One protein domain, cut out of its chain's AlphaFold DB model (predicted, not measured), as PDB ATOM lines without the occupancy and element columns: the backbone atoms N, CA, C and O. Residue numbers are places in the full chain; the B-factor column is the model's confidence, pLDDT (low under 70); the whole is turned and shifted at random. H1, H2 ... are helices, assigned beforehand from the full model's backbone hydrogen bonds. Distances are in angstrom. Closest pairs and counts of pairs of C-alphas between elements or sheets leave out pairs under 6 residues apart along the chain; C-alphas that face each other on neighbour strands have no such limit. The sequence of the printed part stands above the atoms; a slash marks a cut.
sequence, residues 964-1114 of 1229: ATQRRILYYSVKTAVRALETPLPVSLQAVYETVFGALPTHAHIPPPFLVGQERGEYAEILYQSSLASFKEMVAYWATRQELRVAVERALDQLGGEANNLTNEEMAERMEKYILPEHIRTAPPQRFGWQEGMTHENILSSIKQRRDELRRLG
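AT A GLANCE: This is residues 964 to 1114 of the 1229 residues of the protein "Protein kinase domain-containing protein" of Besnoitia besnoiti (UniProt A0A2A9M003). One long helix, H4, is the spine of a body that is only just elongated: H1, H2 and H3 pack toward its beginning, H5 and H8 farther along, mostly crossing it. The short H7 packs on H4 between these groups, and residues 1108 to 1114, mostly of H8, stick out. The printed part has 151 residues with eight named helices, H1 to H8 in order, and no named strand: all helix. It is compact, with a radius of gyration of the C-alphas of 16.5 A and spans of 51 by 34 by 26 A.

HOW THE PARTS SIT: H1, residues 964 to 980, touches H2, residues 989 to 1003, about perpendicular at 88 degrees, with its residues 973 to 980 alone; their closest C-alphas, Ala 977 and His 1003, are 5.2 A apart. H3, residues 1017 to 1024, touches residues 964 to 967 of H1 alone, closest C-alphas Arg 967 and Tyr 1024, 5.6 A. The hub is H4, residues 1028 to 1061, touching six helices, with a kink of 91 degrees near residue 1055. Its residues 1032 to 1040 alone touch H2, closest C-alphas Ala 1036 and Tyr 993, 4.8 A. H8, residues 1094 to 1113, touches H4 at a steep tilt of 58 degrees, closest C-alphas Ser 1102 and Arg 1045, 6.2 A. It also touches H5, residues 1064 to 1075, closest C-alphas Leu 1100 and Ala 1068, 5.5 A. H6, residues 1078 to 1081, is close to H4 but not clearly touching; H7, residues 1085 to 1088, touches H4. H1, H3, H5 and H8 have every O i to N i+4 pair within hydrogen-bond range, H2 9 of 11, H4 25 of 30.

IN THESE COORDINATES: H1 begins at C-alpha 964 (20.063, 5.655, -24.315) and spans 24.7 A. H4 spans 46.1 A. H8 spans 28.9 A, ending at C-alpha 1113 (-4.598, -7.090, -36.485).

THE WHOLE: The farthest C-alphas, Glu 1018 and Asn 1061, are 51.9 A apart. The printed part has no cut; the link from H2 to H3 is long. pLDDT is under 70 at residues 1005 to 1007, 1009, 1057 and 1110 to 1114.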
ATOM      1  N   ALA A 964      20.811   6.691 -23.604       79.50
ATOM      2  CA  ALA A 964      20.063   5.655 -24.315       79.50
ATOM      3  C   ALA A 964      18.557   5.970 -24.381       79.50
ATOM      4  O   ALA A 964      17.936   5.803 -25.433       79.50
ATOM      5  N   THR A 965      17.985   6.475 -23.288       78.88
ATOM      6  CA  THR A 965      16.588   6.911 -23.224       78.88
ATOM      7  C   THR A 965      16.357   8.137 -24.104       78.88
ATOM      8  O   THR A 965      15.437   8.132 -24.921       78.88
ATOM      9  N   GLN A 966      17.240   9.137 -24.025       82.00
ATOM     10  CA  GLN A 966      17.173  10.345 -24.858       82.00
ATOM     11  C   GLN A 966      17.199  10.016 -26.361       82.00
ATOM     12  O   GLN A 966      16.362  10.504 -27.121       82.00
ATOM     13  N   ARG A 967      18.100   9.122 -26.801       85.19
ATOM     14  CA  ARG A 967      18.166   8.664 -28.204       85.19
ATOM     15  C   ARG A 967      16.880   7.984 -28.666       85.19
ATOM     16  O   ARG A 967      16.427   8.238 -29.779       85.19
ATOM     17  N   ARG A 968      16.279   7.134 -27.828       82.69
ATOM     18  CA  ARG A 968      15.013   6.461 -28.163       82.69
ATOM     19  C   ARG A 968      13.884   7.472 -28.331       82.69
ATOM     20  O   ARG A 968      13.162   7.402 -29.321       82.69
ATOM     21  N   ILE A 969      13.765   8.435 -27.419       81.56
ATOM     22  CA  ILE A 969      12.761   9.505 -27.503       81.56
ATOM     23  C   ILE A 969      12.934  10.318 -28.785       81.56
ATOM     24  O   ILE A 969      11.950  10.564 -29.485       81.56
ATOM     25  N   LEU A 970      14.172  10.688 -29.123       86.50
ATOM     26  CA  LEU A 970      14.465  11.398 -30.364       86.50
ATOM     27  C   LEU A 970      14.042  10.580 -31.589       86.50
ATOM     28  O   LEU A 970      13.348  11.106 -32.453       86.50
ATOM     29  N   TYR A 971      14.386   9.291 -31.637       89.62
ATOM     30  CA  TYR A 971      13.981   8.396 -32.722       89.62
ATOM     31  C   TYR A 971      12.456   8.347 -32.899       89.62
ATOM     32  O   TYR A 971      11.952   8.527 -34.008       89.62
ATOM     33  N   TYR A 972      11.696   8.170 -31.811       85.88
ATOM     34  CA  TYR A 972      10.231   8.202 -31.877       85.88
ATOM     35  C   TYR A 972       9.697   9.566 -32.324       85.88
ATOM     36  O   TYR A 972       8.761   9.620 -33.118       85.88
ATOM     37  N   SER A 973      10.308  10.657 -31.864       87.25
ATOM     38  CA  SER A 973       9.910  12.020 -32.228       87.25
ATOM     39  C   SER A 973      10.119  12.295 -33.717       87.25
ATOM     40  O   SER A 973       9.218  12.817 -34.370       87.25
ATOM     41  N   VAL A 974      11.251  11.852 -34.277       92.19
ATOM     42  CA  VAL A 974      11.524  11.892 -35.722       92.19
ATOM     43  C   VAL A 974      10.463  11.108 -36.490       92.19
ATOM     44  O   VAL A 974       9.903  11.625 -37.456       92.19
ATOM     45  N   LYS A 975      10.108   9.898 -36.036       90.25
ATOM     46  CA  LYS A 975       9.067   9.098 -36.697       90.25
ATOM     47  C   LYS A 975       7.709   9.795 -36.723       90.25
ATOM     48  O   LYS A 975       7.032   9.772 -37.751       90.25
ATOM     49  N   THR A 976       7.309  10.388 -35.601       86.75
ATOM     50  CA  THR A 976       6.039  11.115 -35.486       86.75
ATOM     51  C   THR A 976       6.032  12.355 -36.373       86.75
ATOM     52  O   THR A 976       5.059  12.568 -37.091       86.75
ATOM     53  N   ALA A 977       7.121  13.128 -36.385       90.25
ATOM     54  CA  ALA A 977       7.238  14.308 -37.233       90.25
ATOM     55  C   ALA A 977       7.144  13.953 -38.721       90.25
ATOM     56  O   ALA A 977       6.320  14.529 -39.419       90.25
ATOM     57  N   VAL A 978       7.883  12.941 -39.194       92.81
ATOM     58  CA  VAL A 978       7.819  12.504 -40.603       92.81
ATOM     59  C   VAL A 978       6.410  12.073 -41.015       92.81
ATOM     60  O   VAL A 978       5.983  12.369 -42.123       92.81
ATOM     61  N   ARG A 979       5.655  11.406 -40.131       89.44
ATOM     62  CA  ARG A 979       4.259  11.024 -40.419       89.44
ATOM     63  C   ARG A 979       3.296  12.210 -40.459       89.44
ATOM     64  O   ARG A 979       2.282  12.119 -41.145       89.44
ATOM     65  N   ALA A 980       3.577  13.262 -39.696       87.88
ATOM     66  CA  ALA A 980       2.760  14.469 -39.645       87.88
ATOM     67  C   ALA A 980       3.045  15.434 -40.806       87.88
ATOM     68  O   ALA A 980       2.201  16.270 -41.113       87.88
ATOM     69  N   LEU A 981       4.212  15.319 -41.450       88.62
ATOM     70  CA  LEU A 981       4.541  16.096 -42.639       88.62
ATOM     71  C   LEU A 981       3.647  15.681 -43.816       88.62
ATOM     72  O   LEU A 981       3.546  14.509 -44.176       88.62
ATOM     73  N   GLU A 982       3.002  16.673 -44.426       80.94
ATOM     74  CA  GLU A 982       2.110  16.484 -45.577       80.94
ATOM     75  C   GLU A 982       2.876  16.445 -46.909       80.94
ATOM     76  O   GLU A 982       2.360  15.955 -47.913       80.94
ATOM     77  N   THR A 983       4.123  16.922 -46.921       84.19
ATOM     78  CA  THR A 983       4.985  16.995 -48.106       84.19
ATOM     79  C   THR A 983       6.091  15.935 -48.075       84.19
ATOM     80  O   THR A 983       6.602  15.631 -46.994       84.19
ATOM     81  N   PRO A 984       6.519  15.407 -49.241       87.25
ATOM     82  CA  PRO A 984       7.702  14.553 -49.345       87.25
ATOM     83  C   PRO A 984       8.954  15.202 -48.750       87.25
ATOM     84  O   PRO A 984       9.082  16.431 -48.763       87.25
ATOM     85  N   LEU A 985       9.891  14.386 -48.263       92.12
ATOM     86  CA  LEU A 985      11.143  14.921 -47.745       92.12
ATOM     87  C   LEU A 985      12.049  15.391 -48.897       92.12
ATOM     88  O   LEU A 985      12.090  14.745 -49.954       92.12
ATOM     89  N   PRO A 986      12.816  16.482 -48.695       89.69
ATOM     90  CA  PRO A 986      13.784  16.967 -49.676       89.69
ATOM     91  C   PRO A 986      14.795  15.900 -50.118       89.69
ATOM     92  O   PRO A 986      15.039  14.921 -49.417       89.69
ATOM     93  N   VAL A 987      15.420  16.108 -51.281       83.06
ATOM     94  CA  VAL A 987      16.447  15.189 -51.810       83.06
ATOM     95  C   VAL A 987      17.741  15.263 -50.993       83.06
ATOM     96  O   VAL A 987      18.311  14.226 -50.659       83.06
ATOM     97  N   SER A 988      18.172  16.476 -50.635       83.62
ATOM     98  CA  SER A 988      19.389  16.700 -49.853       83.62
ATOM     99  C   SER A 988      19.194  16.345 -48.377       83.62
ATOM    100  O   SER A 988      18.265  16.844 -47.741       83.62
ATOM    101  N   LEU A 989      20.112  15.567 -47.796       84.50
ATOM    102  CA  LEU A 989      20.110  15.211 -46.372       84.50
ATOM    103  C   LEU A 989      20.118  16.434 -45.458       84.50
ATOM    104  O   LEU A 989      19.504  16.393 -44.393       84.50
ATOM    105  N   GLN A 990      20.784  17.519 -45.860       83.06
ATOM    106  CA  GLN A 990      20.803  18.748 -45.070       83.06
ATOM    107  C   GLN A 990      19.398  19.333 -44.968       83.06
ATOM    108  O   GLN A 990      18.914  19.598 -43.869       83.06
ATOM    109  N   ALA A 991      18.708  19.444 -46.101       85.69
ATOM    110  CA  ALA A 991      17.333  19.916 -46.135       85.69
ATOM    111  C   ALA A 991      16.369  18.938 -45.435       85.69
ATOM    112  O   ALA A 991      15.418  19.382 -44.794       85.69
ATOM    113  N   VAL A 992      16.619  17.620 -45.490       90.88
ATOM    114  CA  VAL A 992      15.868  16.627 -44.696       90.88
ATOM    115  C   VAL A 992      16.017  16.906 -43.206       90.88
ATOM    116  O   VAL A 992      15.012  16.990 -42.500       90.88
ATOM    117  N   TYR A 993      17.255  17.059 -42.730       90.69
ATOM    118  CA  TYR A 993      17.536  17.374 -41.335       90.69
ATOM    119  C   TYR A 993      16.816  18.657 -40.913       90.69
ATOM    120  O   TYR A 993      16.060  18.632 -39.947       90.69
ATOM    121  N   GLU A 994      16.989  19.751 -41.657       89.12
ATOM    122  CA  GLU A 994      16.371  21.047 -41.351       89.12
ATOM    123  C   GLU A 994      14.836  20.954 -41.321       89.12
ATOM    124  O   GLU A 994      14.205  21.454 -40.389       89.12
ATOM    125  N   THR A 995      14.237  20.245 -42.283       92.75
ATOM    126  CA  THR A 995      12.781  20.044 -42.364       92.75
ATOM    127  C   THR A 995      12.260  19.254 -41.167       92.75
ATOM    128  O   THR A 995      11.314  19.671 -40.500       92.75
ATOM    129  N   VAL A 996      12.866  18.104 -40.873       92.69
ATOM    130  CA  VAL A 996      12.346  17.182 -39.858       92.69
ATOM    131  C   VAL A 996      12.678  17.654 -38.456       92.69
ATOM    132  O   VAL A 996      11.800  17.663 -37.595       92.69
ATOM    133  N   PHE A 997      13.916  18.087 -38.224       90.75
ATOM    134  CA  PHE A 997      14.322  18.624 -36.933       90.75
ATOM    135  C   PHE A 997      13.563  19.921 -36.615       90.75
ATOM    136  O   PHE A 997      13.099  20.096 -35.490       90.75
ATOM    137  N   GLY A 998      13.324  20.774 -37.621       89.00
ATOM    138  CA  GLY A 998      12.489  21.973 -37.500       89.00
ATOM    139  C   GLY A 998      11.009  21.684 -37.220       89.00
ATOM    140  O   GLY A 998      10.322  22.520 -36.637       89.00
ATOM    141  N   ALA A 999      10.522  20.492 -37.569       89.38
ATOM    142  CA  ALA A 999       9.156  20.049 -37.303       89.38
ATOM    143  C   ALA A 999       8.980  19.443 -35.890       89.38
ATOM    144  O   ALA A 999       7.857  19.372 -35.379       89.38
ATOM    145  N   LEU A1000      10.069  19.033 -35.223       85.75
ATOM    146  CA  LEU A1000      10.007  18.405 -33.896       85.75
ATOM    147  C   LEU A1000       9.348  19.278 -32.816       85.75
ATOM    148  O   LEU A1000       8.541  18.726 -32.073       85.75
ATOM    149  N   PRO A1001       9.595  20.600 -32.701       81.44
ATOM    150  CA  PRO A1001       8.930  21.424 -31.686       81.44
ATOM    151  C   PRO A1001       7.398  21.394 -31.768       81.44
ATOM    152  O   PRO A1001       6.728  21.581 -30.757       81.44
ATOM    153  N   THR A1002       6.847  21.140 -32.959       81.00
ATOM    154  CA  THR A1002       5.400  21.101 -33.209       81.00
ATOM    155  C   THR A1002       4.816  19.695 -33.057       81.00
ATOM    156  O   THR A1002       3.676  19.548 -32.617       81.00
ATOM    157  N   HIS A1003       5.565  18.655 -33.442       80.31
ATOM    158  CA  HIS A1003       5.035  17.290 -33.572       80.31
ATOM    159  C   HIS A1003       5.607  16.277 -32.574       80.31
ATOM    160  O   HIS A1003       5.054  15.185 -32.431       80.31
ATOM    161  N   ALA A1004       6.704  16.593 -31.888       71.75
ATOM    162  CA  ALA A1004       7.281  15.709 -30.886       71.75
ATOM    163  C   ALA A1004       6.476  15.757 -29.581       71.75
ATOM    164  O   ALA A1004       6.035  16.813 -29.135       71.75
ATOM    165  N   HIS A1005       6.344  14.606 -28.918       67.06
ATOM    166  CA  HIS A1005       5.769  14.543 -27.569       67.06
ATOM    167  C   HIS A1005       6.651  15.237 -26.530       67.06
ATOM    168  O   HIS A1005       6.156  15.763 -25.538       67.06
ATOM    169  N   ILE A1006       7.962  15.205 -26.762       68.31
ATOM    170  CA  ILE A1006       8.977  15.861 -25.954       68.31
ATOM    171  C   ILE A1006       9.787  16.716 -26.927       68.31
ATOM    172  O   ILE A1006      10.473  16.147 -27.781       68.31
ATOM    173  N   PRO A1007       9.686  18.053 -26.855       65.62
ATOM    174  CA  PRO A1007      10.401  18.917 -27.779       65.62
ATOM    175  C   PRO A1007      11.917  18.777 -27.572       65.62
ATOM    176  O   PRO A1007      12.367  18.571 -26.439       65.62
ATOM    177  N   PRO A1008      12.718  18.887 -28.646       71.69
ATOM    178  CA  PRO A1008      14.163  18.910 -28.514       71.69
ATOM    179  C   PRO A1008      14.600  20.153 -27.719       71.69
ATOM    180  O   PRO A1008      13.929  21.187 -27.761       71.69
ATOM    181  N   PRO A1009      15.741  20.089 -27.017       69.06
ATOM    182  CA  PRO A1009      16.214  21.192 -26.181       69.06
ATOM    183  C   PRO A1009      16.822  22.361 -26.972       69.06
ATOM    184  O   PRO A1009      17.182  23.375 -26.382       69.06
ATOM    185  N   PHE A1010      16.967  22.225 -28.290       73.12
ATOM    186  CA  PHE A1010      17.519  23.240 -29.185       73.12
ATOM    187  C   PHE A1010      16.860  23.154 -30.568       73.12
ATOM    188  O   PHE A1010      16.334  22.106 -30.947       73.12
ATOM    189  N   LEU A1011      16.885  24.264 -31.309       76.12
ATOM    190  CA  LEU A1011      16.305  24.389 -32.650       76.12
ATOM    191  C   LEU A1011      17.361  24.213 -33.752       76.12
ATOM    192  O   LEU A1011      18.566  24.222 -33.488       76.12
ATOM    193  N   VAL A1012      16.892  24.097 -34.997       76.88
ATOM    194  CA  VAL A1012      17.747  24.101 -36.194       76.88
ATOM    195  C   VAL A1012      18.611  25.364 -36.219       76.88
ATOM    196  O   VAL A1012      18.100  26.474 -36.069       76.88
ATOM    197  N   GLY A1013      19.920  25.198 -36.406       70.94
ATOM    198  CA  GLY A1013      20.896  26.291 -36.432       70.94
ATOM    199  C   GLY A1013      21.302  26.817 -35.049       70.94
ATOM    200  O   GLY A1013      22.127  27.726 -34.963       70.94
ATOM    201  N   GLN A1014      20.741  26.262 -33.970       72.00
ATOM    202  CA  GLN A1014      21.081  26.588 -32.581       72.00
ATOM    203  C   GLN A1014      21.760  25.417 -31.856       72.00
ATOM    204  O   GLN A1014      21.965  25.467 -30.641       72.00
ATOM    205  N   GLU A1015      22.088  24.343 -32.571       74.31
ATOM    206  CA  GLU A1015      22.634  23.133 -31.977       74.31
ATOM    207  C   GLU A1015      24.061  23.359 -31.473       74.31
ATOM    208  O   GLU A1015      24.914  23.896 -32.180       74.31
ATOM    209  N   ARG A1016      24.361  22.862 -30.269       75.44
ATOM    210  CA  ARG A1016      25.737  22.763 -29.768       75.44
ATOM    211  C   ARG A1016      26.212  21.327 -29.863       75.44
ATOM    212  O   ARG A1016      25.534  20.419 -29.383       75.44
ATOM    213  N   GLY A1017      27.424  21.120 -30.378       76.31
ATOM    214  CA  GLY A1017      28.023  19.782 -30.388       76.31
ATOM    215  C   GLY A1017      28.156  19.177 -28.991       76.31
ATOM    216  O   GLY A1017      27.972  17.979 -28.820       76.31
ATOM    217  N   GLU A1018      28.341  20.017 -27.974       78.75
ATOM    218  CA  GLU A1018      28.363  19.589 -26.574       78.75
ATOM    219  C   GLU A1018      27.022  18.999 -26.115       78.75
ATOM    220  O   GLU A1018      27.011  18.054 -25.335       78.75
ATOM    221  N   TYR A1019      25.889  19.515 -26.599       80.38
ATOM    222  CA  TYR A1019      24.577  18.961 -26.257       80.38
ATOM    223  C   TYR A1019      24.308  17.647 -26.975       80.38
ATOM    224  O   TYR A1019      23.786  16.719 -26.356       80.38
ATOM    225  N   ALA A1020      24.714  17.545 -28.244       81.81
ATOM    226  CA  ALA A1020      24.665  16.285 -28.976       81.81
ATOM    227  C   ALA A1020      25.464  15.188 -28.247       81.81
ATOM    228  O   ALA A1020      24.994  14.060 -28.078       81.81
ATOM    229  N   GLU A1021      26.630  15.554 -27.719       81.69
ATOM    230  CA  GLU A1021      27.482  14.662 -26.951       81.69
ATOM    231  C   GLU A1021      26.855  14.284 -25.597       81.69
ATOM    232  O   GLU A1021      26.756  13.097 -25.287       81.69
ATOM    233  N   ILE A1022      26.401  15.257 -24.799       81.38
ATOM    234  CA  ILE A1022      25.818  15.022 -23.464       81.38
ATOM    235  C   ILE A1022      24.551  14.160 -23.551       81.38
ATOM    236  O   ILE A1022      24.420  13.177 -22.820       81.38
ATOM    237  N   LEU A1023      23.619  14.510 -24.442       80.94
ATOM    238  CA  LEU A1023      22.310  13.857 -24.498       80.94
ATOM    239  C   LEU A1023      22.307  12.581 -25.325       80.94
ATOM    240  O   LEU A1023      21.627  11.627 -24.960       80.94
ATOM    241  N   TYR A1024      23.050  12.545 -26.430       84.31
ATOM    242  CA  TYR A1024      22.927  11.474 -27.420       84.31
ATOM    243  C   TYR A1024      24.213  10.662 -27.610       84.31
ATOM    244  O   TYR A1024      24.202   9.701 -28.379       84.31
ATOM    245  N   GLN A1025      25.299  10.993 -26.893       85.62
ATOM    246  CA  GLN A1025      26.620  10.364 -27.044       85.62
ATOM    247  C   GLN A1025      27.087  10.364 -28.504       85.62
ATOM    248  O   GLN A1025      27.549   9.350 -29.025       85.62
ATOM    249  N   SER A1026      26.898  11.488 -29.190       84.75
ATOM    250  CA  SER A1026      27.198  11.619 -30.611       84.75
ATOM    251  C   SER A1026      27.878  12.953 -30.895       84.75
ATOM    252  O   SER A1026      27.587  13.948 -30.230       84.75
ATOM    253  N   SER A1027      28.773  12.985 -31.885       81.56
ATOM    254  CA  SER A1027      29.264  14.255 -32.429       81.56
ATOM    255  C   SER A1027      28.101  15.026 -33.065       81.56
ATOM    256  O   SER A1027      27.086  14.426 -33.423       81.56
ATOM    257  N   LEU A1028      28.225  16.345 -33.254       80.06
ATOM    258  CA  LEU A1028      27.151  17.110 -33.901       80.06
ATOM    259  C   LEU A1028      26.859  16.607 -35.321       80.06
ATOM    260  O   LEU A1028      25.698  16.493 -35.699       80.06
ATOM    261  N   ALA A1029      27.903  16.285 -36.090       78.19
ATOM    262  CA  ALA A1029      27.760  15.750 -37.440       78.19
ATOM    263  C   ALA A1029      27.010  14.409 -37.420       78.19
ATOM    264  O   ALA A1029      25.978  14.268 -38.071       78.19
ATOM    265  N   SER A1030      27.452  13.477 -36.571       84.50
ATOM    266  CA  SER A1030      26.822  12.163 -36.413       84.50
ATOM    267  C   SER A1030      25.385  12.254 -35.886       84.50
ATOM    268  O   SER A1030      24.533  11.453 -36.262       84.50
ATOM    269  N   PHE A1031      25.082  13.244 -35.045       88.44
ATOM    270  CA  PHE A1031      23.724  13.528 -34.589       88.44
ATOM    271  C   PHE A1031      22.819  13.981 -35.743       88.44
ATOM    272  O   PHE A1031      21.712  13.461 -35.893       88.44
ATOM    273  N   LYS A1032      23.287  14.914 -36.584       88.25
ATOM    274  CA  LYS A1032      22.534  15.379 -37.760       88.25
ATOM    275  C   LYS A1032      22.293  14.234 -38.749       88.25
ATOM    276  O   LYS A1032      21.166  14.060 -39.209       88.25
ATOM    277  N   GLU A1033      23.316  13.416 -39.005       87.69
ATOM    278  CA  GLU A1033      23.227  12.202 -39.837       87.69
ATOM    279  C   GLU A1033      22.196  11.224 -39.291       87.69
ATOM    280  O   GLU A1033      21.325  10.761 -40.022       87.69
ATOM    281  N   MET A1034      22.240  10.959 -37.986       91.31
ATOM    282  CA  MET A1034      21.299  10.074 -37.311       91.31
ATOM    283  C   MET A1034      19.849  10.531 -37.511       91.31
ATOM    284  O   MET A1034      19.010   9.726 -37.910       91.31
ATOM    285  N   VAL A1035      19.556  11.820 -37.303       92.81
ATOM    286  CA  VAL A1035      18.213  12.387 -37.514       92.81
ATOM    287  C   VAL A1035      17.792  12.292 -38.984       92.81
ATOM    288  O   VAL A1035      16.680  11.838 -39.263       92.81
ATOM    289  N   ALA A1036      18.667  12.673 -39.920       92.81
ATOM    290  CA  ALA A1036      18.367  12.643 -41.349       92.81
ATOM    291  C   ALA A1036      18.118  11.212 -41.854       92.81
ATOM    292  O   ALA A1036      17.113  10.958 -42.514       92.81
ATOM    293  N   TYR A1037      18.968  10.251 -41.486       93.38
ATOM    294  CA  TYR A1037      18.804   8.851 -41.882       93.38
ATOM    295  C   TYR A1037      17.585   8.196 -41.239       93.38
ATOM    296  O   TYR A1037      16.883   7.425 -41.892       93.38
ATOM    297  N   TRP A1038      17.283   8.493 -39.974       94.94
ATOM    298  CA  TRP A1038      16.039   8.024 -39.362       94.94
ATOM    299  C   TRP A1038      14.814   8.570 -40.090       94.94
ATOM    300  O   TRP A1038      13.846   7.833 -40.284       94.94
ATOM    301  N   ALA A1039      14.869   9.826 -40.532       95.19
ATOM    302  CA  ALA A1039      13.792  10.438 -41.280       95.19
ATOM    303  C   ALA A1039      13.585   9.807 -42.662       95.19
ATOM    304  O   ALA A1039      12.465   9.410 -42.978       95.19
ATOM    305  N   THR A1040      14.644   9.658 -43.465       93.31
ATOM    306  CA  THR A1040      14.536   9.082 -44.818       93.31
ATOM    307  C   THR A1040      14.118   7.613 -44.781       93.31
ATOM    308  O   THR A1040      13.269   7.186 -45.562       93.31
ATOM    309  N   ARG A1041      14.624   6.829 -43.819       93.00
ATOM    310  CA  ARG A1041      14.172   5.441 -43.603       93.00
ATOM    311  C   ARG A1041      12.699   5.378 -43.201       93.00
ATOM    312  O   ARG A1041      11.976   4.484 -43.636       93.00
ATOM    313  N   GLN A1042      12.235   6.327 -42.386       93.25
ATOM    314  CA  GLN A1042      10.824   6.404 -42.022       93.25
ATOM    315  C   GLN A1042       9.944   6.849 -43.198       93.25
ATOM    316  O   GLN A1042       8.838   6.328 -43.328       93.25
ATOM    317  N   GLU A1043      10.412   7.761 -44.057       93.31
ATOM    318  CA  GLU A1043       9.726   8.143 -45.300       93.31
ATOM    319  C   GLU A1043       9.509   6.917 -46.197       93.31
ATOM    320  O   GLU A1043       8.374   6.661 -46.604       93.31
ATOM    321  N   LEU A1044      10.555   6.109 -46.418       90.75
ATOM    322  CA  LEU A1044      10.444   4.850 -47.160       90.75
ATOM    323  C   LEU A1044       9.404   3.922 -46.527       90.75
ATOM    324  O   LEU A1044       8.519   3.425 -47.220       90.75
ATOM    325  N   ARG A1045       9.474   3.714 -45.207       89.31
ATOM    326  CA  ARG A1045       8.522   2.848 -44.499       89.31
ATOM    327  C   ARG A1045       7.077   3.323 -44.674       89.31
ATOM    328  O   ARG A1045       6.206   2.504 -44.940       89.31
ATOM    329  N   VAL A1046       6.812   4.626 -44.548       89.62
ATOM    330  CA  VAL A1046       5.466   5.199 -44.748       89.62
ATOM    331  C   VAL A1046       5.006   5.031 -46.196       89.62
ATOM    332  O   VAL A1046       3.835   4.741 -46.431       89.62
ATOM    333  N   ALA A1047       5.905   5.180 -47.170       89.62
ATOM    334  CA  ALA A1047       5.584   4.953 -48.574       89.62
ATOM    335  C   ALA A1047       5.247   3.482 -48.862       89.62
ATOM    336  O   ALA A1047       4.263   3.221 -49.548       89.62
ATOM    337  N   VAL A1048       5.994   2.533 -48.285       88.50
ATOM    338  CA  VAL A1048       5.695   1.091 -48.365       88.50
ATOM    339  C   VAL A1048       4.352   0.772 -47.703       88.50
ATOM    340  O   VAL A1048       3.538   0.068 -48.292       88.50
ATOM    341  N   GLU A1049       4.077   1.321 -46.514       86.50
ATOM    342  CA  GLU A1049       2.785   1.167 -45.825       86.50
ATOM    343  C   GLU A1049       1.622   1.667 -46.704       86.50
ATOM    344  O   GLU A1049       0.655   0.938 -46.909       86.50
ATOM    345  N   ARG A1050       1.746   2.861 -47.302       86.69
ATOM    346  CA  ARG A1050       0.734   3.418 -48.219       86.69
ATOM    347  C   ARG A1050       0.579   2.591 -49.496       86.69
ATOM    348  O   ARG A1050      -0.543   2.402 -49.950       86.69
ATOM    349  N   ALA A1051       1.676   2.095 -50.064       85.94
ATOM    350  CA  ALA A1051       1.657   1.238 -51.249       85.94
ATOM    351  C   ALA A1051       0.948  -0.099 -50.974       85.94
ATOM    352  O   ALA A1051       0.167  -0.569 -51.798       85.94
ATOM    353  N   LEU A1052       1.173  -0.693 -49.798       82.44
ATOM    354  CA  LEU A1052       0.466  -1.895 -49.349       82.44
ATOM    355  C   LEU A1052      -1.031  -1.645 -49.179       82.44
ATOM    356  O   LEU A1052      -1.841  -2.431 -49.665       82.44
ATOM    357  N   ASP A1053      -1.390  -0.540 -48.525       78.88
ATOM    358  CA  ASP A1053      -2.790  -0.169 -48.325       78.88
ATOM    359  C   ASP A1053      -3.490   0.108 -49.680       78.88
ATOM    360  O   ASP A1053      -4.649  -0.261 -49.855       78.88
ATOM    361  N   GLN A1054      -2.781   0.675 -50.671       81.12
ATOM    362  CA  GLN A1054      -3.275   0.876 -52.046       81.12
ATOM    363  C   GLN A1054      -3.490  -0.433 -52.819       81.12
ATOM    364  O   GLN A1054      -4.453  -0.541 -53.573       81.12
ATOM    365  N   LEU A1055      -2.612  -1.426 -52.641       76.94
ATOM    366  CA  LEU A1055      -2.741  -2.743 -53.277       76.94
ATOM    367  C   LEU A1055      -3.916  -3.563 -52.716       76.94
ATOM    368  O   LEU A1055      -4.419  -4.467 -53.387       76.94
ATOM    369  N   GLY A1056      -4.359  -3.272 -51.490       75.12
ATOM    370  CA  GLY A1056      -5.531  -3.898 -50.881       75.12
ATOM    371  C   GLY A1056      -5.469  -5.432 -50.894       75.12
ATOM    372  O   GLY A1056      -4.514  -6.042 -50.414       75.12
ATOM    373  N   GLY A1057      -6.506  -6.077 -51.441       69.00
ATOM    374  CA  GLY A1057      -6.610  -7.540 -51.499       69.00
ATOM    375  C   GLY A1057      -5.545  -8.224 -52.367       69.00
ATOM    376  O   GLY A1057      -5.185  -9.364 -52.073       69.00
ATOM    377  N   GLU A1058      -4.995  -7.538 -53.377       71.25
ATOM    378  CA  GLU A1058      -3.961  -8.093 -54.267       71.25
ATOM    379  C   GLU A1058      -2.663  -8.408 -53.519       71.25
ATOM    380  O   GLU A1058      -1.974  -9.375 -53.846       71.25
ATOM    381  N   ALA A1059      -2.354  -7.646 -52.464       71.38
ATOM    382  CA  ALA A1059      -1.163  -7.861 -51.649       71.38
ATOM    383  C   ALA A1059      -1.147  -9.243 -50.962       71.38
ATOM    384  O   ALA A1059      -0.081  -9.764 -50.633       71.38
ATOM    385  N   ASN A1060      -2.309  -9.875 -50.761       71.25
ATOM    386  CA  ASN A1060      -2.388 -11.202 -50.149       71.25
ATOM    387  C   ASN A1060      -1.976 -12.336 -51.097       71.25
ATOM    388  O   ASN A1060      -1.592 -13.396 -50.607       71.25
ATOM    389  N   ASN A1061      -1.997 -12.095 -52.411       79.44
ATOM    390  CA  ASN A1061      -1.730 -13.099 -53.444       79.44
ATOM    391  C   ASN A1061      -0.291 -13.055 -53.985       79.44
ATOM    392  O   ASN A1061       0.068 -13.894 -54.803       79.44
ATOM    393  N   LEU A1062       0.520 -12.090 -53.542       81.31
ATOM    394  CA  LEU A1062       1.917 -11.926 -53.949       81.31
ATOM    395  C   LEU A1062       2.872 -12.374 -52.835       81.31
ATOM    396  O   LEU A1062       2.616 -12.152 -51.639       81.31
ATOM    397  N   THR A1063       4.003 -12.961 -53.227       86.19
ATOM    398  CA  THR A1063       5.139 -13.165 -52.317       86.19
ATOM    399  C   THR A1063       5.747 -11.817 -51.909       86.19
ATOM    400  O   THR A1063       5.491 -10.783 -52.531       86.19
ATOM    401  N   ASN A1064       6.524 -11.788 -50.823       85.38
ATOM    402  CA  ASN A1064       7.141 -10.536 -50.368       85.38
ATOM    403  C   ASN A1064       8.173 -10.024 -51.383       85.38
ATOM    404  O   ASN A1064       8.287  -8.818 -51.575       85.38
ATOM    405  N   GLU A1065       8.881 -10.938 -52.040       87.06
ATOM    406  CA  GLU A1065       9.896 -10.675 -53.055       87.06
ATOM    407  C   GLU A1065       9.277 -10.112 -54.351       87.06
ATOM    408  O   GLU A1065       9.677  -9.036 -54.796       87.06
ATOM    409  N   GLU A1066       8.216 -10.727 -54.894       85.19
ATOM    410  CA  GLU A1066       7.482 -10.177 -56.055       85.19
ATOM    411  C   GLU A1066       6.898  -8.789 -55.762       85.19
ATOM    412  O   GLU A1066       6.838  -7.908 -56.623       85.19
ATOM    413  N   MET A1067       6.457  -8.582 -54.523       84.62
ATOM    414  CA  MET A1067       5.901  -7.315 -54.079       84.62
ATOM    415  C   MET A1067       6.973  -6.234 -53.943       84.62
ATOM    416  O   MET A1067       6.734  -5.107 -54.373       84.62
ATOM    417  N   ALA A1068       8.146  -6.573 -53.399       85.81
ATOM    418  CA  ALA A1068       9.289  -5.669 -53.338       85.81
ATOM    419  C   ALA A1068       9.703  -5.227 -54.749       85.81
ATOM    420  O   ALA A1068       9.786  -4.027 -55.008       85.81
ATOM    421  N   GLU A1069       9.830  -6.167 -55.693       85.56
ATOM    422  CA  GLU A1069      10.130  -5.845 -57.092       85.56
ATOM    423  C   GLU A1069       9.073  -4.936 -57.734       85.56
ATOM    424  O   GLU A1069       9.403  -3.968 -58.424       85.56
ATOM    425  N   ARG A1070       7.784  -5.229 -57.521       84.75
ATOM    426  CA  ARG A1070       6.689  -4.429 -58.089       84.75
ATOM    427  C   ARG A1070       6.648  -3.026 -57.483       84.75
ATOM    428  O   ARG A1070       6.388  -2.059 -58.202       84.75
ATOM    429  N   MET A1071       6.937  -2.897 -56.188       86.81
ATOM    430  CA  MET A1071       7.028  -1.612 -55.496       86.81
ATOM    431  C   MET A1071       8.183  -0.755 -56.008       86.81
ATOM    432  O   MET A1071       7.967   0.419 -56.312       86.81
ATOM    433  N   GLU A1072       9.370  -1.342 -56.162       82.56
ATOM    434  CA  GLU A1072      10.560  -0.665 -56.688       82.56
ATOM    435  C   GLU A1072      10.424  -0.242 -58.145       82.56
ATOM    436  O   GLU A1072      10.968   0.787 -58.542       82.56
ATOM    437  N   LYS A1073       9.702  -1.019 -58.955       83.00
ATOM    438  CA  LYS A1073       9.540  -0.716 -60.378       83.00
ATOM    439  C   LYS A1073       8.401   0.274 -60.634       83.00
ATOM    440  O   LYS A1073       8.578   1.165 -61.462       83.00
ATOM    441  N   TYR A1074       7.270   0.167 -59.924       81.81
ATOM    442  CA  TYR A1074       6.022   0.804 -60.379       81.81
ATOM    443  C   TYR A1074       5.182   1.540 -59.325       81.81
ATOM    444  O   TYR A1074       4.406   2.406 -59.713       81.81
ATOM    445  N   ILE A1075       5.279   1.210 -58.030       84.56
ATOM    446  CA  ILE A1075       4.295   1.694 -57.033       84.56
ATOM    447  C   ILE A1075       4.863   2.791 -56.134       84.56
ATOM    448  O   ILE A1075       4.169   3.761 -55.830       84.56
ATOM    449  N   LEU A1076       6.112   2.655 -55.681       88.56
ATOM    450  CA  LEU A1076       6.699   3.657 -54.797       88.56
ATOM    451  C   LEU A1076       6.850   5.009 -55.522       88.56
ATOM    452  O   LEU A1076       7.095   5.042 -56.734       88.56
ATOM    453  N   PRO A1077       6.751   6.137 -54.793       87.19
ATOM    454  CA  PRO A1077       7.010   7.457 -55.354       87.19
ATOM    455  C   PRO A1077       8.357   7.515 -56.079       87.19
ATOM    456  O   PRO A1077       9.349   6.958 -55.604       87.19
ATOM    457  N   GLU A1078       8.406   8.206 -57.218       86.12
ATOM    458  CA  GLU A1078       9.607   8.280 -58.059       86.12
ATOM    459  C   GLU A1078      10.840   8.743 -57.279       86.12
ATOM    460  O   GLU A1078      11.889   8.117 -57.391       86.12
ATOM    461  N   HIS A1079      10.698   9.750 -56.413       85.31
ATOM    462  CA  HIS A1079      11.799  10.285 -55.604       85.31
ATOM    463  C   HIS A1079      12.351   9.308 -54.555       85.31
ATOM    464  O   HIS A1079      13.431   9.547 -54.021       85.31
ATOM    465  N   ILE A1080      11.616   8.237 -54.239       86.44
ATOM    466  CA  ILE A1080      12.064   7.138 -53.374       86.44
ATOM    467  C   ILE A1080      12.691   6.029 -54.221       86.44
ATOM    468  O   ILE A1080      13.723   5.488 -53.835       86.44
ATOM    469  N   ARG A1081      12.107   5.715 -55.386       84.88
ATOM    470  CA  ARG A1081      12.623   4.683 -56.306       84.88
ATOM    471  C   ARG A1081      13.991   5.046 -56.881       84.88
ATOM    472  O   ARG A1081      14.844   4.179 -57.015       84.88
ATOM    473  N   THR A1082      14.200   6.317 -57.217       83.69
ATOM    474  CA  THR A1082      15.460   6.815 -57.796       83.69
ATOM    475  C   THR A1082      16.469   7.266 -56.740       83.69
ATOM    476  O   THR A1082      17.582   7.664 -57.085       83.69
ATOM    477  N   ALA A1083      16.107   7.210 -55.453       84.69
ATOM    478  CA  ALA A1083      17.003   7.609 -54.381       84.69
ATOM    479  C   ALA A1083      18.181   6.629 -54.244       84.69
ATOM    480  O   ALA A1083      17.963   5.422 -54.102       84.69
ATOM    481  N   PRO A1084      19.427   7.124 -54.198       84.50
ATOM    482  CA  PRO A1084      20.578   6.261 -53.995       84.50
ATOM    483  C   PRO A1084      20.640   5.755 -52.535       84.50
ATOM    484  O   PRO A1084      20.180   6.457 -51.625       84.50
ATOM    485  N   PRO A1085      21.240   4.576 -52.264       84.88
ATOM    486  CA  PRO A1085      21.339   3.992 -50.916       84.88
ATOM    487  C   PRO A1085      21.945   4.929 -49.857       84.88
ATOM    488  O   PRO A1085      21.560   4.898 -48.685       84.88
ATOM    489  N   GLN A1086      22.835   5.831 -50.273       85.31
ATOM    490  CA  GLN A1086      23.471   6.845 -49.433       85.31
ATOM    491  C   GLN A1086      22.451   7.807 -48.792       85.31
ATOM    492  O   GLN A1086      22.674   8.252 -47.666       85.31
ATOM    493  N   ARG A1087      21.289   8.061 -49.424       85.94
ATOM    494  CA  ARG A1087      20.178   8.845 -48.833       85.94
ATOM    495  C   ARG A1087      19.651   8.215 -47.540       85.94
ATOM    496  O   ARG A1087      19.163   8.908 -46.649       85.94
ATOM    497  N   PHE A1088      19.741   6.896 -47.423       88.56
ATOM    498  CA  PHE A1088      19.271   6.139 -46.266       88.56
ATOM    499  C   PHE A1088      20.415   5.752 -45.319       88.56
ATOM    500  O   PHE A1088      20.181   5.069 -44.321       88.56
ATOM    501  N   GLY A1089      21.653   6.167 -45.611       86.56
ATOM    502  CA  GLY A1089      22.841   5.741 -44.873       86.56
ATOM    503  C   GLY A1089      23.093   4.236 -45.002       86.56
ATOM    504  O   GLY A1089      23.415   3.583 -44.009       86.56
ATOM    505  N   TRP A1090      22.849   3.668 -46.187       88.62
ATOM    506  CA  TRP A1090      23.081   2.258 -46.503       88.62
ATOM    507  C   TRP A1090      24.225   2.075 -47.505       88.62
ATOM    508  O   TRP A1090      24.587   3.003 -48.227       88.62
ATOM    509  N   GLN A1091      24.773   0.857 -47.545       84.06
ATOM    510  CA  GLN A1091      25.709   0.418 -48.584       84.06
ATOM    511  C   GLN A1091      24.977   0.186 -49.917       84.06
ATOM    512  O   GLN A1091      23.751   0.029 -49.941       84.06
ATOM    513  N   GLU A1092      25.718   0.154 -51.027       77.19
ATOM    514  CA  GLU A1092      25.147  -0.156 -52.345       77.19
ATOM    515  C   GLU A1092      24.442  -1.525 -52.355       77.19
ATOM    516  O   GLU A1092      24.890  -2.470 -51.711       77.19
ATOM    517  N   GLY A1093      23.303  -1.620 -53.052       75.12
ATOM    518  CA  GLY A1093      22.500  -2.850 -53.163       75.12
ATOM    519  C   GLY A1093      21.501  -3.117 -52.025       75.12
ATOM    520  O   GLY A1093      20.608  -3.941 -52.188       75.12
ATOM    521  N   MET A1094      21.563  -2.384 -50.909       82.50
ATOM    522  CA  MET A1094      20.734  -2.662 -49.720       82.50
ATOM    523  C   MET A1094      19.277  -2.165 -49.805       82.50
ATOM    524  O   MET A1094      18.473  -2.476 -48.925       82.50
ATOM    525  N   THR A1095      18.909  -1.356 -50.804       79.62
ATOM    526  CA  THR A1095      17.566  -0.742 -50.878       79.62
ATOM    527  C   THR A1095      16.459  -1.797 -50.971       79.62
ATOM    528  O   THR A1095      15.495  -1.736 -50.201       79.62
ATOM    529  N   HIS A1096      16.647  -2.809 -51.822       84.00
ATOM    530  CA  HIS A1096      15.684  -3.892 -52.032       84.00
ATOM    531  C   HIS A1096      15.435  -4.711 -50.767       84.00
ATOM    532  O   HIS A1096      14.289  -4.929 -50.366       84.00
ATOM    533  N   GLU A1097      16.503  -5.092 -50.066       84.88
ATOM    534  CA  GLU A1097      16.410  -5.847 -48.814       84.88
ATOM    535  C   GLU A1097      15.636  -5.083 -47.729       84.88
ATOM    536  O   GLU A1097      14.859  -5.667 -46.968       84.88
ATOM    537  N   ASN A1098      15.793  -3.758 -47.670       85.19
ATOM    538  CA  ASN A1098      15.091  -2.923 -46.696       85.19
ATOM    539  C   ASN A1098      13.610  -2.707 -47.045       85.19
ATOM    540  O   ASN A1098      12.770  -2.650 -46.138       85.19
ATOM    541  N   ILE A1099      13.263  -2.629 -48.334       85.94
ATOM    542  CA  ILE A1099      11.864  -2.639 -48.790       85.94
ATOM    543  C   ILE A1099      11.217  -3.971 -48.417       85.94
ATOM    544  O   ILE A1099      10.168  -3.985 -47.772       85.94
ATOM    545  N   LEU A1100      11.885  -5.084 -48.723       87.50
ATOM    546  CA  LEU A1100      11.434  -6.429 -48.383       87.50
ATOM    547  C   LEU A1100      11.214  -6.603 -46.872       87.50
ATOM    548  O   LEU A1100      10.186  -7.131 -46.444       87.50
ATOM    549  N   SER A1101      12.152  -6.121 -46.054       86.38
ATOM    550  CA  SER A1101      12.042  -6.107 -44.592       86.38
ATOM    551  C   SER A1101      10.841  -5.283 -44.109       86.38
ATOM    552  O   SER A1101      10.071  -5.734 -43.258       86.38
ATOM    553  N   SER A1102      10.610  -4.111 -44.712       85.88
ATOM    554  CA  SER A1102       9.465  -3.247 -44.391       85.88
ATOM    555  C   SER A1102       8.126  -3.901 -44.754       85.88
ATOM    556  O   SER A1102       7.172  -3.818 -43.976       85.88
ATOM    557  N   ILE A1103       8.060  -4.606 -45.890       86.50
ATOM    558  CA  ILE A1103       6.889  -5.395 -46.303       86.50
ATOM    559  C   ILE A1103       6.626  -6.519 -45.299       86.50
ATOM    560  O   ILE A1103       5.499  -6.648 -44.816       86.50
ATOM    561  N   LYS A1104       7.656  -7.307 -44.949       85.62
ATOM    562  CA  LYS A1104       7.564  -8.398 -43.961       85.62
ATOM    563  C   LYS A1104       7.007  -7.873 -42.636       85.62
ATOM    564  O   LYS A1104       5.977  -8.357 -42.172       85.62
ATOM    565  N   GLN A1105       7.602  -6.803 -42.108       82.81
ATOM    566  CA  GLN A1105       7.159  -6.168 -40.867       82.81
ATOM    567  C   GLN A1105       5.692  -5.718 -40.930       82.81
ATOM    568  O   GLN A1105       4.922  -6.002 -40.013       82.81
ATOM    569  N   ARG A1106       5.280  -5.035 -42.004       80.25
ATOM    570  CA  ARG A1106       3.905  -4.540 -42.140       80.25
ATOM    571  C   ARG A1106       2.895  -5.674 -42.314       80.25
ATOM    572  O   ARG A1106       1.811  -5.602 -41.741       80.25
ATOM    573  N   ARG A1107       3.226  -6.734 -43.057       77.81
ATOM    574  CA  ARG A1107       2.352  -7.914 -43.176       77.81
ATOM    575  C   ARG A1107       2.196  -8.630 -41.842       77.81
ATOM    576  O   ARG A1107       1.086  -9.041 -41.525       77.81
ATOM    577  N   ASP A1108       3.253  -8.735 -41.046       76.75
ATOM    578  CA  ASP A1108       3.161  -9.316 -39.705       76.75
ATOM    579  C   ASP A1108       2.328  -8.438 -38.755       76.75
ATOM    580  O   ASP A1108       1.506  -8.959 -38.001       76.75
ATOM    581  N   GLU A1109       2.438  -7.107 -38.847       71.62
ATOM    582  CA  GLU A1109       1.544  -6.169 -38.147       71.62
ATOM    583  C   GLU A1109       0.070  -6.352 -38.572       71.62
ATOM    584  O   GLU A1109      -0.812  -6.440 -37.717       71.62
ATOM    585  N   LEU A1110      -0.208  -6.470 -39.878       68.31
ATOM    586  CA  LEU A1110      -1.554  -6.710 -40.424       68.31
ATOM    587  C   LEU A1110      -2.111  -8.097 -40.064       68.31
ATOM    588  O   LEU A1110      -3.307  -8.235 -39.817       68.31
ATOM    589  N   ARG A1111      -1.264  -9.128 -39.977       68.94
ATOM    590  CA  ARG A1111      -1.656 -10.464 -39.496       68.94
ATOM    591  C   ARG A1111      -2.057 -10.430 -38.024       68.94
ATOM    592  O   ARG A1111      -3.062 -11.036 -37.660       68.94
ATOM    593  N   ARG A1112      -1.317  -9.684 -37.194       63.88
ATOM    594  CA  ARG A1112      -1.636  -9.468 -35.770       63.88
ATOM    595  C   ARG A1112      -2.946  -8.697 -35.564       63.88
ATOM    596  O   ARG A1112      -3.610  -8.908 -34.555       63.88
ATOM    597  N   LEU A1113      -3.339  -7.849 -36.519       58.31
ATOM    598  CA  LEU A1113      -4.598  -7.090 -36.485       58.31
ATOM    599  C   LEU A1113      -5.862  -7.967 -36.561       58.31
ATOM    600  O   LEU A1113      -6.886  -7.521 -36.062       58.31
ATOM    601  N   GLY A1114      -5.794  -9.196 -37.103       56.19
ATOM    602  CA  GLY A1114      -6.863 -10.212 -37.074       56.19
ATOM    603  C   GLY A1114      -8.259  -9.778 -37.576       56.19
ATOM    604  O   GLY A1114      -8.533  -8.620 -37.867       56.19
TER     605      GLY A1114